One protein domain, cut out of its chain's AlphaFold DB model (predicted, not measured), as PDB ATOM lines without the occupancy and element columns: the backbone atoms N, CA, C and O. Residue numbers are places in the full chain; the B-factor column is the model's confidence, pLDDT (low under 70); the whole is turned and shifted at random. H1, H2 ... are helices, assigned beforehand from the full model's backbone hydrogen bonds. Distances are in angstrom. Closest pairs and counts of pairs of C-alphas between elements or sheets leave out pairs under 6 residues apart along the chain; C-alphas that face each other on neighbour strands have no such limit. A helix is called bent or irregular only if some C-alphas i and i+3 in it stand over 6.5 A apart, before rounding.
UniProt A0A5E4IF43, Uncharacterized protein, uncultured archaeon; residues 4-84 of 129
ATOM      1  N   ALA A   4     465.818 321.552 451.269       88.00
ATOM      2  CA  ALA A   4     465.213 321.058 452.504       88.00
ATOM      3  C   ALA A   4     464.077 321.967 453.013       88.00
ATOM      4  O   ALA A   4     463.056 321.477 453.490       88.00
ATOM      5  N   GLU A   5     464.237 323.285 452.868       89.50
ATOM      6  CA  GLU A   5     463.247 324.281 453.282       89.50
ATOM      7  C   GLU A   5     461.991 324.215 452.396       89.50
ATOM      8  O   GLU A   5     460.869 324.232 452.898       89.50
ATOM      9  N   ILE A   6     462.175 324.058 451.079       87.19
ATOM     10  CA  ILE A   6     461.075 323.892 450.115       87.19
ATOM     11  C   ILE A   6     460.271 322.628 450.438       87.19
ATOM     12  O   ILE A   6     459.053 322.702 450.597       87.19
ATOM     13  N   THR A   7     460.951 321.494 450.621       89.62
ATOM     14  CA  THR A   7     460.308 320.221 450.978       89.62
ATOM     15  C   THR A   7     459.531 320.324 452.289       89.62
ATOM     16  O   THR A   7     458.431 319.788 452.412       89.62
ATOM     17  N   GLN A   8     460.068 321.036 453.283       90.50
ATOM     18  CA  GLN A   8     459.375 321.245 454.552       90.50
ATOM     19  C   GLN A   8     458.070 322.034 454.368       90.50
ATOM     20  O   GLN A   8     457.045 321.656 454.942       90.50
ATOM     21  N   TYR A   9     458.072 323.104 453.568       87.88
ATOM     22  CA  TYR A   9     456.851 323.862 453.282       87.88
ATOM     23  C   TYR A   9     455.815 323.028 452.520       87.88
ATOM     24  O   TYR A   9     454.620 323.127 452.808       87.88
ATOM     25  N   GLU A  10     456.252 322.177 451.590       87.81
ATOM     26  CA  GLU A  10     455.370 321.240 450.886       87.81
ATOM     27  C   GLU A  10     454.707 320.258 451.861       87.81
ATOM     28  O   GLU A  10     453.480 320.146 451.878       87.81
ATOM     29  N   GLN A  11     455.480 319.646 452.761       90.12
ATOM     30  CA  GLN A  11     454.946 318.740 453.786       90.12
ATOM     31  C   GLN A  11     453.955 319.436 454.729       90.12
ATOM     32  O   GLN A  11     452.895 318.893 455.046       90.12
ATOM     33  N   GLN A  12     454.257 320.661 455.173       89.56
ATOM     34  CA  GLN A  12     453.350 321.438 456.025       89.56
ATOM     35  C   GLN A  12     452.043 321.789 455.303       89.56
ATOM     36  O   GLN A  12     450.964 321.744 455.908       89.56
ATOM     37  N   LYS A  13     452.120 322.105 454.007       87.19
ATOM     38  CA  LYS A  13     450.947 322.339 453.163       87.19
ATOM     39  C   LYS A  13     450.093 321.076 453.058       87.19
ATOM     40  O   LYS A  13     448.885 321.147 453.287       87.19
ATOM     41  N   GLU A  14     450.696 319.927 452.768       90.12
ATOM     42  CA  GLU A  14     449.991 318.641 452.676       90.12
ATOM     43  C   GLU A  14     449.320 318.243 453.995       90.12
ATOM     44  O   GLU A  14     448.153 317.830 454.007       90.12
ATOM     45  N   LEU A  15     450.011 318.436 455.122       91.81
ATOM     46  CA  LEU A  15     449.450 318.197 456.450       91.81
ATOM     47  C   LEU A  15     448.240 319.102 456.710       91.81
ATOM     48  O   LEU A  15     447.194 318.630 457.154       91.81
ATOM     49  N   THR A  16     448.352 320.390 456.384       90.12
ATOM     50  CA  THR A  16     447.261 321.361 456.558       90.12
ATOM     51  C   THR A  16     446.039 320.982 455.720       90.12
ATOM     52  O   THR A  16     444.916 320.987 456.223       90.12
ATOM     53  N   ILE A  17     446.253 320.591 454.460       90.44
ATOM     54  CA  ILE A  17     445.198 320.099 453.564       90.44
ATOM     55  C   ILE A  17     444.518 318.861 454.161       90.44
ATOM     56  O   ILE A  17     443.290 318.768 454.159       90.44
ATOM     57  N   THR A  18     445.296 317.925 454.701       93.06
ATOM     58  CA  THR A  18     444.782 316.686 455.301       93.06
ATOM     59  C   THR A  18     443.926 316.965 456.537       93.06
ATOM     60  O   THR A  18     442.801 316.472 456.635       93.06
ATOM     61  N   LEU A  19     444.411 317.813 457.449       93.69
ATOM     62  CA  LEU A  19     443.676 318.206 458.655       93.69
ATOM     63  C   LEU A  19     442.383 318.954 458.315       93.69
ATOM     64  O   LEU A  19     441.341 318.687 458.915       93.69
ATOM     65  N   LEU A  20     442.423 319.848 457.322       93.44
ATOM     66  CA  LEU A  20     441.248 320.584 456.862       93.44
ATOM     67  C   LEU A  20     440.181 319.648 456.285       93.44
ATOM     68  O   LEU A  20     439.007 319.787 456.629       93.44
ATOM     69  N   LYS A  21     440.574 318.677 455.449       94.25
ATOM     70  CA  LYS A  21     439.646 317.669 454.910       94.25
ATOM     71  C   LYS A  21     438.962 316.895 456.036       94.25
ATOM     72  O   LYS A  21     437.735 316.822 456.065       94.25
ATOM     73  N   ALA A  22     439.746 316.383 456.987       93.75
ATOM     74  CA  ALA A  22     439.221 315.634 458.124       93.75
ATOM     75  C   ALA A  22     438.258 316.486 458.966       93.75
ATOM     76  O   ALA A  22     437.184 316.027 459.348       93.75
ATOM     77  N   TRP A  23     438.604 317.751 459.214       95.31
ATOM     78  CA  TRP A  23     437.742 318.666 459.954       95.31
ATOM     79  C   TRP A  23     436.425 318.957 459.218       95.31
ATOM     80  O   TRP A  23     435.357 318.940 459.835       95.31
ATOM     81  N   LEU A  24     436.475 319.177 457.899       94.69
ATOM     82  CA  LEU A  24     435.282 319.428 457.089       94.69
ATOM     83  C   LEU A  24     434.309 318.250 457.148       94.69
ATOM     84  O   LEU A  24     433.129 318.465 457.405       94.69
ATOM     85  N   VAL A  25     434.797 317.022 456.976       94.50
ATOM     86  CA  VAL A  25     433.953 315.817 457.012       94.50
ATOM     87  C   VAL A  25     433.378 315.584 458.410       94.50
ATOM     88  O   VAL A  25     432.169 315.400 458.552       94.50
ATOM     89  N   ASN A  26     434.219 315.652 459.446       93.81
ATOM     90  CA  ASN A  26     433.831 315.283 460.810       93.81
ATOM     91  C   ASN A  26     432.966 316.335 461.516       93.81
ATOM     92  O   ASN A  26     432.148 315.984 462.367       93.81
ATOM     93  N   PHE A  27     433.146 317.618 461.188       92.69
ATOM     94  CA  PHE A  27     432.483 318.715 461.892       92.69
ATOM     95  C   PHE A  27     431.592 319.537 460.969       92.69
ATOM     96  O   PHE A  27     430.391 319.630 461.212       92.69
ATOM     97  N   LYS A  28     432.136 320.119 459.893       91.56
ATOM     98  CA  LYS A  28     431.360 321.058 459.065       91.56
ATOM     99  C   LYS A  28     430.239 320.376 458.276       91.56
ATOM    100  O   LYS A  28     429.174 320.963 458.102       91.56
ATOM    101  N   PHE A  29     430.477 319.159 457.801       93.88
ATOM    102  CA  PHE A  29     429.540 318.354 457.017       93.88
ATOM    103  C   PHE A  29     428.837 317.289 457.848       93.88
ATOM    104  O   PHE A  29     428.131 316.450 457.284       93.88
ATOM    105  N   LYS A  30     428.986 317.324 459.176       90.94
ATOM    106  CA  LYS A  30     428.339 316.372 460.080       90.94
ATOM    107  C   LYS A  30     426.832 316.304 459.819       90.94
ATOM    108  O   LYS A  30     426.317 315.230 459.520       90.94
ATOM    109  N   ASP A  31     426.181 317.464 459.784       90.69
ATOM    110  CA  ASP A  31     424.727 317.586 459.607       90.69
ATOM    111  C   ASP A  31     424.297 317.731 458.136       90.69
ATOM    112  O   ASP A  31     423.119 317.915 457.831       90.69
ATOM    113  N   TRP A  32     425.237 317.625 457.187       92.12
ATOM    114  CA  TRP A  32     424.913 317.591 455.762       92.12
ATOM    115  C   TRP A  32     424.432 316.186 455.384       92.12
ATOM    116  O   TRP A  32     425.217 315.328 454.992       92.12
ATOM    117  N   LEU A  33     423.144 315.924 455.602       91.12
ATOM    118  CA  LEU A  33     422.539 314.602 455.399       91.12
ATOM    119  C   LEU A  33     421.852 314.456 454.042       91.12
ATOM    120  O   LEU A  33     421.745 313.342 453.541       91.12
ATOM    121  N   VAL A  34     421.390 315.560 453.455       93.12
ATOM    122  CA  VAL A  34     420.633 315.571 452.198       93.12
ATOM    123  C   VAL A  34     421.170 316.618 451.230       93.12
ATOM    124  O   VAL A  34     421.645 317.685 451.627       93.12
ATOM    125  N   HIS A  35     421.086 316.320 449.938       90.50
ATOM    126  CA  HIS A  35     421.456 317.255 448.877       90.50
ATOM    127  C   HIS A  35     420.389 318.350 448.721       90.50
ATOM    128  O   HIS A  35     419.235 318.062 448.406       90.50
ATOM    129  N   GLU A  36     420.768 319.619 448.904       86.38
ATOM    130  CA  GLU A  36     419.835 320.760 448.825       86.38
ATOM    131  C   GLU A  36     419.795 321.418 447.427       86.38
ATOM    132  O   GLU A  36     418.745 321.892 446.987       86.38
ATOM    133  N   THR A  37     420.931 321.457 446.717       84.06
ATOM    134  CA  THR A  37     421.137 322.355 445.562       84.06
ATOM    135  C   THR A  37     421.262 321.663 444.206       84.06
ATOM    136  O   THR A  37     420.935 322.279 443.195       84.06
ATOM    137  N   ASN A  38     421.721 320.411 444.154       83.81
ATOM    138  CA  ASN A  38     421.905 319.686 442.895       83.81
ATOM    139  C   ASN A  38     420.547 319.182 442.370       83.81
ATOM    140  O   ASN A  38     419.945 318.368 443.067       83.81
ATOM    141  N   PRO A  39     420.066 319.604 441.182       85.00
ATOM    142  CA  PRO A  39     418.762 319.192 440.661       85.00
ATOM    143  C   PRO A  39     418.593 317.672 440.550       85.00
ATOM    144  O   PRO A  39     417.544 317.157 440.928       85.00
ATOM    145  N   ASP A  40     419.636 316.957 440.119       87.69
ATOM    146  CA  ASP A  40     419.577 315.509 439.862       87.69
ATOM    147  C   ASP A  40     419.593 314.677 441.149       87.69
ATOM    148  O   ASP A  40     419.104 313.547 441.188       87.69
ATOM    149  N   LYS A  41     420.164 315.240 442.219       84.88
ATOM    150  CA  LYS A  41     420.336 314.571 443.515       84.88
ATOM    151  C   LYS A  41     419.483 315.181 444.623       84.88
ATOM    152  O   LYS A  41     419.590 314.763 445.770       84.88
ATOM    153  N   LYS A  42     418.644 316.173 444.323       89.88
ATOM    154  CA  LYS A  42     417.928 316.958 445.335       89.88
ATOM    155  C   LYS A  42     417.066 316.059 446.224       89.88
ATOM    156  O   LYS A  42     416.246 315.293 445.729       89.88
ATOM    157  N   GLY A  43     417.246 316.170 447.538       87.81
ATOM    158  CA  GLY A  43     416.532 315.363 448.532       87.81
ATOM    159  C   GLY A  43     417.068 313.940 448.728       87.81
ATOM    160  O   GLY A  43     416.564 313.233 449.595       87.81
ATOM    161  N   GLN A  44     418.090 313.518 447.977       90.69
ATOM    162  CA  GLN A  44     418.762 312.236 448.199       90.69
ATOM    163  C   GLN A  44     419.742 312.331 449.379       90.69
ATOM    164  O   GLN A  44     420.260 313.422 449.655       90.69
ATOM    165  N   PRO A  45     420.009 311.209 450.076       93.25
ATOM    166  CA  PRO A  45     420.994 311.170 451.148       93.25
ATOM    167  C   PRO A  45     422.407 311.422 450.614       93.25
ATOM    168  O   PRO A  45     422.760 310.967 449.528       93.25
ATOM    169  N   VAL A  46     423.213 312.135 451.398       93.38
ATOM    170  CA  VAL A  46     424.622 312.419 451.096       93.38
ATOM    171  C   VAL A  46     425.484 311.297 451.661       93.38
ATOM    172  O   VAL A  46     425.404 311.003 452.857       93.38
ATOM    173  N   THR A  47     426.329 310.690 450.828       94.06
ATOM    174  CA  THR A  47     427.246 309.636 451.292       94.06
ATOM    175  C   THR A  47     428.513 310.216 451.924       94.06
ATOM    176  O   THR A  47     428.828 311.399 451.777       94.06
ATOM    177  N   VAL A  48     429.261 309.389 452.659       92.56
ATOM    178  CA  VAL A  48     430.534 309.816 453.265       92.56
ATOM    179  C   VAL A  48     431.554 310.155 452.176       92.56
ATOM    180  O   VAL A  48     432.232 311.173 452.274       92.56
ATOM    181  N   GLU A  49     431.583 309.383 451.093       93.50
ATOM    182  CA  GLU A  49     432.467 309.600 449.946       93.50
ATOM    183  C   GLU A  49     432.169 310.943 449.263       93.50
ATOM    184  O   GLU A  49     433.089 311.669 448.892       93.50
ATOM    185  N   GLU A  50     430.892 311.332 449.154       93.00
ATOM    186  CA  GLU A  50     430.510 312.650 448.631       93.00
ATOM    187  C   GLU A  50     430.992 313.790 449.545       93.00
ATOM    188  O   GLU A  50     431.430 314.837 449.055       93.00
ATOM    189  N   LYS A  51     430.973 313.592 450.872       93.62
ATOM    190  CA  LYS A  51     431.533 314.558 451.836       93.62
ATOM    191  C   LYS A  51     433.046 314.662 451.712       93.62
ATOM    192  O   LYS A  51     433.571 315.774 451.718       93.62
ATOM    193  N   GLU A  52     433.739 313.535 451.590       94.31
ATOM    194  CA  GLU A  52     435.193 313.478 451.418       94.31
ATOM    195  C   GLU A  52     435.629 314.125 450.105       94.31
ATOM    196  O   GLU A  52     436.537 314.959 450.099       94.31
ATOM    197  N   GLN A  53     434.936 313.814 449.007       94.19
ATOM    198  CA  GLN A  53     435.173 314.431 447.709       94.19
ATOM    199  C   GLN A  53     434.976 315.945 447.796       94.19
ATOM    200  O   GLN A  53     435.852 316.712 447.391       94.19
ATOM    201  N   ARG A  54     433.871 316.397 448.403       93.62
ATOM    202  CA  ARG A  54     433.609 317.829 448.552       93.62
ATOM    203  C   ARG A  54     434.637 318.522 449.443       93.62
ATOM    204  O   ARG A  54     435.060 319.641 449.147       93.62
ATOM    205  N   ALA A  55     435.057 317.873 450.527       94.19
ATOM    206  CA  ALA A  55     436.108 318.377 451.400       94.19
ATOM    207  C   ALA A  55     437.439 318.501 450.648       94.19
ATOM    208  O   ALA A  55     438.158 319.483 450.833       94.19
ATOM    209  N   ALA A  56     437.746 317.546 449.764       92.88
ATOM    210  CA  ALA A  56     438.945 317.587 448.947       92.88
ATOM    211  C   ALA A  56     438.932 318.732 447.930       92.88
ATOM    212  O   ALA A  56     439.932 319.438 447.823       92.88
ATOM    213  N   GLU A  57     437.802 318.968 447.263       92.56
ATOM    214  CA  GLU A  57     437.625 320.110 446.358       92.56
ATOM    215  C   GLU A  57     437.838 321.448 447.079       92.56
ATOM    216  O   GLU A  57     438.553 322.319 446.590       92.56
ATOM    217  N   ILE A  58     437.246 321.616 448.266       92.38
ATOM    218  CA  ILE A  58     437.381 322.852 449.050       92.38
ATOM    219  C   ILE A  58     438.818 323.046 449.533       92.38
ATOM    220  O   ILE A  58     439.339 324.157 449.454       92.38
ATOM    221  N   ALA A  59     439.467 321.982 450.012       90.12
ATOM    222  CA  ALA A  59     440.851 322.054 450.460       90.12
ATOM    223  C   ALA A  59     441.808 322.393 449.307       90.12
ATOM    224  O   ALA A  59     442.715 323.200 449.499       90.12
ATOM    225  N   ASP A  60     441.576 321.848 448.108       88.75
ATOM    226  CA  ASP A  60     442.343 322.209 446.912       88.75
ATOM    227  C   ASP A  60     442.175 323.696 446.576       88.75
ATOM    228  O   ASP A  60     443.171 324.414 446.471       88.75
ATOM    229  N   ILE A  61     440.931 324.188 446.514       87.75
ATOM    230  CA  ILE A  61     440.628 325.600 446.228       87.75
ATOM    231  C   ILE A  61     441.286 326.534 447.257       87.75
ATOM    232  O   ILE A  61     441.871 327.549 446.883       87.75
ATOM    233  N   LEU A  62     441.228 326.198 448.548       85.56
ATOM    234  CA  LEU A  62     441.852 326.997 449.606       85.56
ATOM    235  C   LEU A  62     443.386 326.944 449.574       85.56
ATOM    236  O   LEU A  62     444.028 327.907 449.980       85.56
ATOM    237  N   SER A  63     443.981 325.868 449.053       83.69
ATOM    238  CA  SER A  63     445.439 325.725 448.935       83.69
ATOM    239  C   SER A  63     446.065 326.518 447.776       83.69
ATOM    240  O   SER A  63     447.292 326.655 447.706       83.69
ATOM    241  N   ARG A  64     445.234 327.026 446.855       82.31
ATOM    242  CA  ARG A  64     445.644 327.833 445.699       82.31
ATOM    243  C   ARG A  64     445.946 329.265 446.121       82.31
ATOM    244  O   ARG A  64     445.113 330.160 446.028       82.31
ATOM    245  N   ASN A  65     447.159 329.458 446.626       75.88
ATOM    246  CA  ASN A  65     447.657 330.746 447.100       75.88
ATOM    247  C   ASN A  65     447.557 331.851 446.036       75.88
ATOM    248  O   ASN A  65     447.191 332.971 446.365       75.88
ATOM    249  N   ASP A  66     447.805 331.547 444.766       76.69
ATOM    250  CA  ASP A  66     447.640 332.459 443.625       76.69
ATOM    251  C   ASP A  66     446.246 333.103 443.552       76.69
ATOM    252  O   ASP A  66     446.131 334.288 443.229       76.69
ATOM    253  N   LYS A  67     445.202 332.359 443.929       75.00
ATOM    254  CA  LYS A  67     443.814 332.835 443.956       75.00
ATOM    255  C   LYS A  67     443.550 333.861 445.062       75.00
ATOM    256  O   LYS A  67     442.708 334.741 444.906       75.00
ATOM    257  N   TRP A  68     444.267 333.747 446.177       75.62
ATOM    258  CA  TRP A  68     444.031 334.537 447.388       75.62
ATOM    259  C   TRP A  68     445.040 335.679 447.557       75.62
ATOM    260  O   TRP A  68     444.692 336.742 448.057       75.62
ATOM    261  N   HIS A  69     446.278 335.499 447.090       60.16
ATOM    262  CA  HIS A  69     447.386 336.441 447.268       60.16
ATOM    263  C   HIS A  69     447.281 337.719 446.429       60.16
ATOM    264  O   HIS A  69     448.024 338.666 446.688       60.16
ATOM    265  N   THR A  70     446.369 337.804 445.454       55.28
ATOM    266  CA  THR A  70     446.193 339.048 444.683       55.28
ATOM    267  C   THR A  70     445.592 340.172 445.528       55.28
ATOM    268  O   THR A  70     445.756 341.347 445.211       55.28
ATOM    269  N   HIS A  71     444.928 339.836 446.633       50.56
ATOM    270  CA  HIS A  71     444.421 340.807 447.587       50.56
ATOM    271  C   HIS A  71     444.945 340.421 448.965       50.56
ATOM    272  O   HIS A  71     444.614 339.360 449.468       50.56
ATOM    273  N   SER A  72     445.714 341.298 449.617       55.09
ATOM    274  CA  SER A  72     446.046 341.210 451.054       55.09
ATOM    275  C   SER A  72     444.786 341.408 451.925       55.09
ATOM    276  O   SER A  72     444.704 342.272 452.795       55.09
ATOM    277  N   ARG A  73     443.716 340.684 451.601       61.12
ATOM    278  CA  ARG A  73     442.383 340.752 452.178       61.12
ATOM    279  C   ARG A  73     441.977 339.337 452.548       61.12
ATOM    280  O   ARG A  73     442.326 338.367 451.885       61.12
ATOM    281  N   LYS A  74     441.225 339.241 453.636       71.94
ATOM    282  CA  LYS A  74     440.604 337.990 454.066       71.94
ATOM    283  C   LYS A  74     439.608 337.541 452.990       71.94
ATOM    284  O   LYS A  74     438.994 338.394 452.350       71.94
ATOM    285  N   ILE A  75     439.440 336.230 452.826       81.12
ATOM    286  CA  ILE A  75     438.394 335.659 451.966       81.12
ATOM    287  C   ILE A  75     437.042 336.159 452.488       81.12
ATOM    288  O   ILE A  75     436.739 335.995 453.673       81.12
ATOM    289  N   ASP A  76     436.268 336.826 451.634       83.19
ATOM    290  CA  ASP A  76     435.000 337.428 452.032       83.19
ATOM    291  C   ASP A  76     433.854 336.403 452.058       83.19
ATOM    292  O   ASP A  76     433.935 335.301 451.508       83.19
ATOM    293  N   LEU A  77     432.754 336.768 452.722       85.50
ATOM    294  CA  LEU A  77     431.594 335.888 452.865       85.50
ATOM    295  C   LEU A  77     430.979 335.515 451.508       85.50
ATOM    296  O   LEU A  77     430.515 334.386 451.332       85.50
ATOM    297  N   ALA A  78     430.986 336.450 450.555       85.81
ATOM    298  CA  ALA A  78     430.463 336.224 449.217       85.81
ATOM    299  C   ALA A  78     431.225 335.092 448.522       85.81
ATOM    300  O   ALA A  78     430.594 334.162 448.023       85.81
ATOM    301  N   THR A  79     432.557 335.110 448.580       86.50
ATOM    302  CA  THR A  79     433.417 334.074 447.997       86.50
ATOM    303  C   THR A  79     433.219 332.718 448.668       86.50
ATOM    304  O   THR A  79     433.100 331.694 447.991       86.50
ATOM    305  N   LEU A  80     433.105 332.686 450.001       87.38
ATOM    306  CA  LEU A  80     432.832 331.438 450.721       87.38
ATOM    307  C   LEU A  80     431.484 330.810 450.307       87.38
ATOM    308  O   LEU A  80     431.352 329.584 450.260       87.38
ATOM    309  N   ARG A  81     430.482 331.635 449.982       88.50
ATOM    310  CA  ARG A  81     429.162 331.174 449.522       88.50
ATOM    311  C   ARG A  81     429.146 330.787 448.046       88.50
ATOM    312  O   ARG A  81     428.592 329.747 447.708       88.50
ATOM    313  N   SER A  82     429.725 331.595 447.165       86.38
ATOM    314  CA  SER A  82     429.649 331.374 445.718       86.38
ATOM    315  C   SER A  82     430.625 330.296 445.244       86.38
ATOM    316  O   SER A  82     430.234 329.386 444.512       86.38
ATOM    317  N   GLU A  83     431.878 330.357 445.695       85.81
ATOM    318  CA  GLU A  83     432.936 329.471 445.216       85.81
ATOM    319  C   GLU A  83     433.040 328.196 446.050       85.81
ATOM    320  O   GLU A  83     433.043 327.088 445.509       85.81
ATOM    321  N   LEU A  84     433.082 328.332 447.380       87.56
ATOM    322  CA  LEU A  84     433.192 327.173 448.273       87.56
ATOM    323  C   LEU A  84     431.835 326.539 448.588       87.56
ATOM    324  O   LEU A  84     431.801 325.420 449.103       87.56
TER     325      LEU A  84
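Overview. This is residues 4 to 84 of the 129 residues of an uncharacterized protein of uncultured archaeon (UniProt A0A5E4IF43). The model is a helical hairpin with a tail that folds back: the long helix H1 and the shorter H2 pack at 42 degrees, running opposite ways, and residues 4 to 12 of H1 stick out as an arm. A long loop, residues 29 to 47, joins the two helices, and after H2 the chain passes through the tiny helix H3 and residues 69 to 76 to the short helix H4, which is apart from both helices of the hairpin; on the way, residues 64 to 74 stick out too. The printed part has 81 residues with four named helices, in the order H1, H2, H3, H4, and no named strand; its class is all helix. The whole is loose, with a radius of gyration of the C-alphas of 15.1 A, and elongated, spanning 48 by 26 by 20 A.

Arrangement. H1, residues 4 to 28, comes first, and of it residues 4 to 12 stand free. H2, residues 48 to 63, touches H1, with 16 pairs of C-alphas within 8 A; the closest C-alphas of the two are those of Lys 21 and Ala 55, 5.0 A apart. Their lines stand at a steep tilt of 42 degrees and they run opposite ways. Their centres are 12.3 A apart. Together they form a helical hairpin, two successive helices that touch and run opposite ways. H3, residues 65 to 68, follows after a tight link of 1 residue, and H2 and H3 meet only through their link. H3 is apart from H1. H4, residues 77 to 82, comes after a short link of 8 residues and is apart from H1, from H2 and from H3. In H1, H2 and H4 every pair of O of residue i and N of residue i+4 is within hydrogen-bond range; H3, with 4 residues, is too short for such a pair, and its 1 pair of O of residue i and N of residue i+3 is within range.

Along the chain. H1 runs from Ala 4 to Lys 28, 25 residues, with C-alpha 4 at (465.213, 321.058, 452.504) and C-alpha 28 at (431.360, 321.058, 459.065), 34.5 A from first to last C-alpha. It is neither bent nor irregular, but only just: C-alphas 25 and 28 are 6.2 A apart. Residues 29 to 47 then hold no named element. H2 runs from Val 48 to Ser 63, 16 residues, and measures 22.2 A; its C-alpha 48 is at (430.534, 309.816, 453.265). H3 runs from Asn 65 to Trp 68 and measures 5.3 A. H4 runs from Leu 77 to Ser 82, measures 8.7 A and ends with C-alpha 82 at (429.649, 331.374, 445.718). Residues 83 and 84 follow it.

Size, cuts and confidence. The two C-alphas farthest apart are those of Ala 4 and Gly 43, at 49.2 A, while the first and last printed C-alphas, of Ala 4 and Leu 84, are 32.9 A apart. Without the stretches that stand free, residues 4 to 12 and 64 to 74, a body of 61 residues spans 35 by 25 by 17 A with a radius of gyration of 12.3 A. The printed part has no cut. The link from H1 to H2 is long, with 19 residues, whose C-alphas lie 11 to 22 A from the mean of all C-alphas. The mean pLDDT of the printed part is 87.0, and residues 69 to 73, in the link from H3 to H4, are under 70.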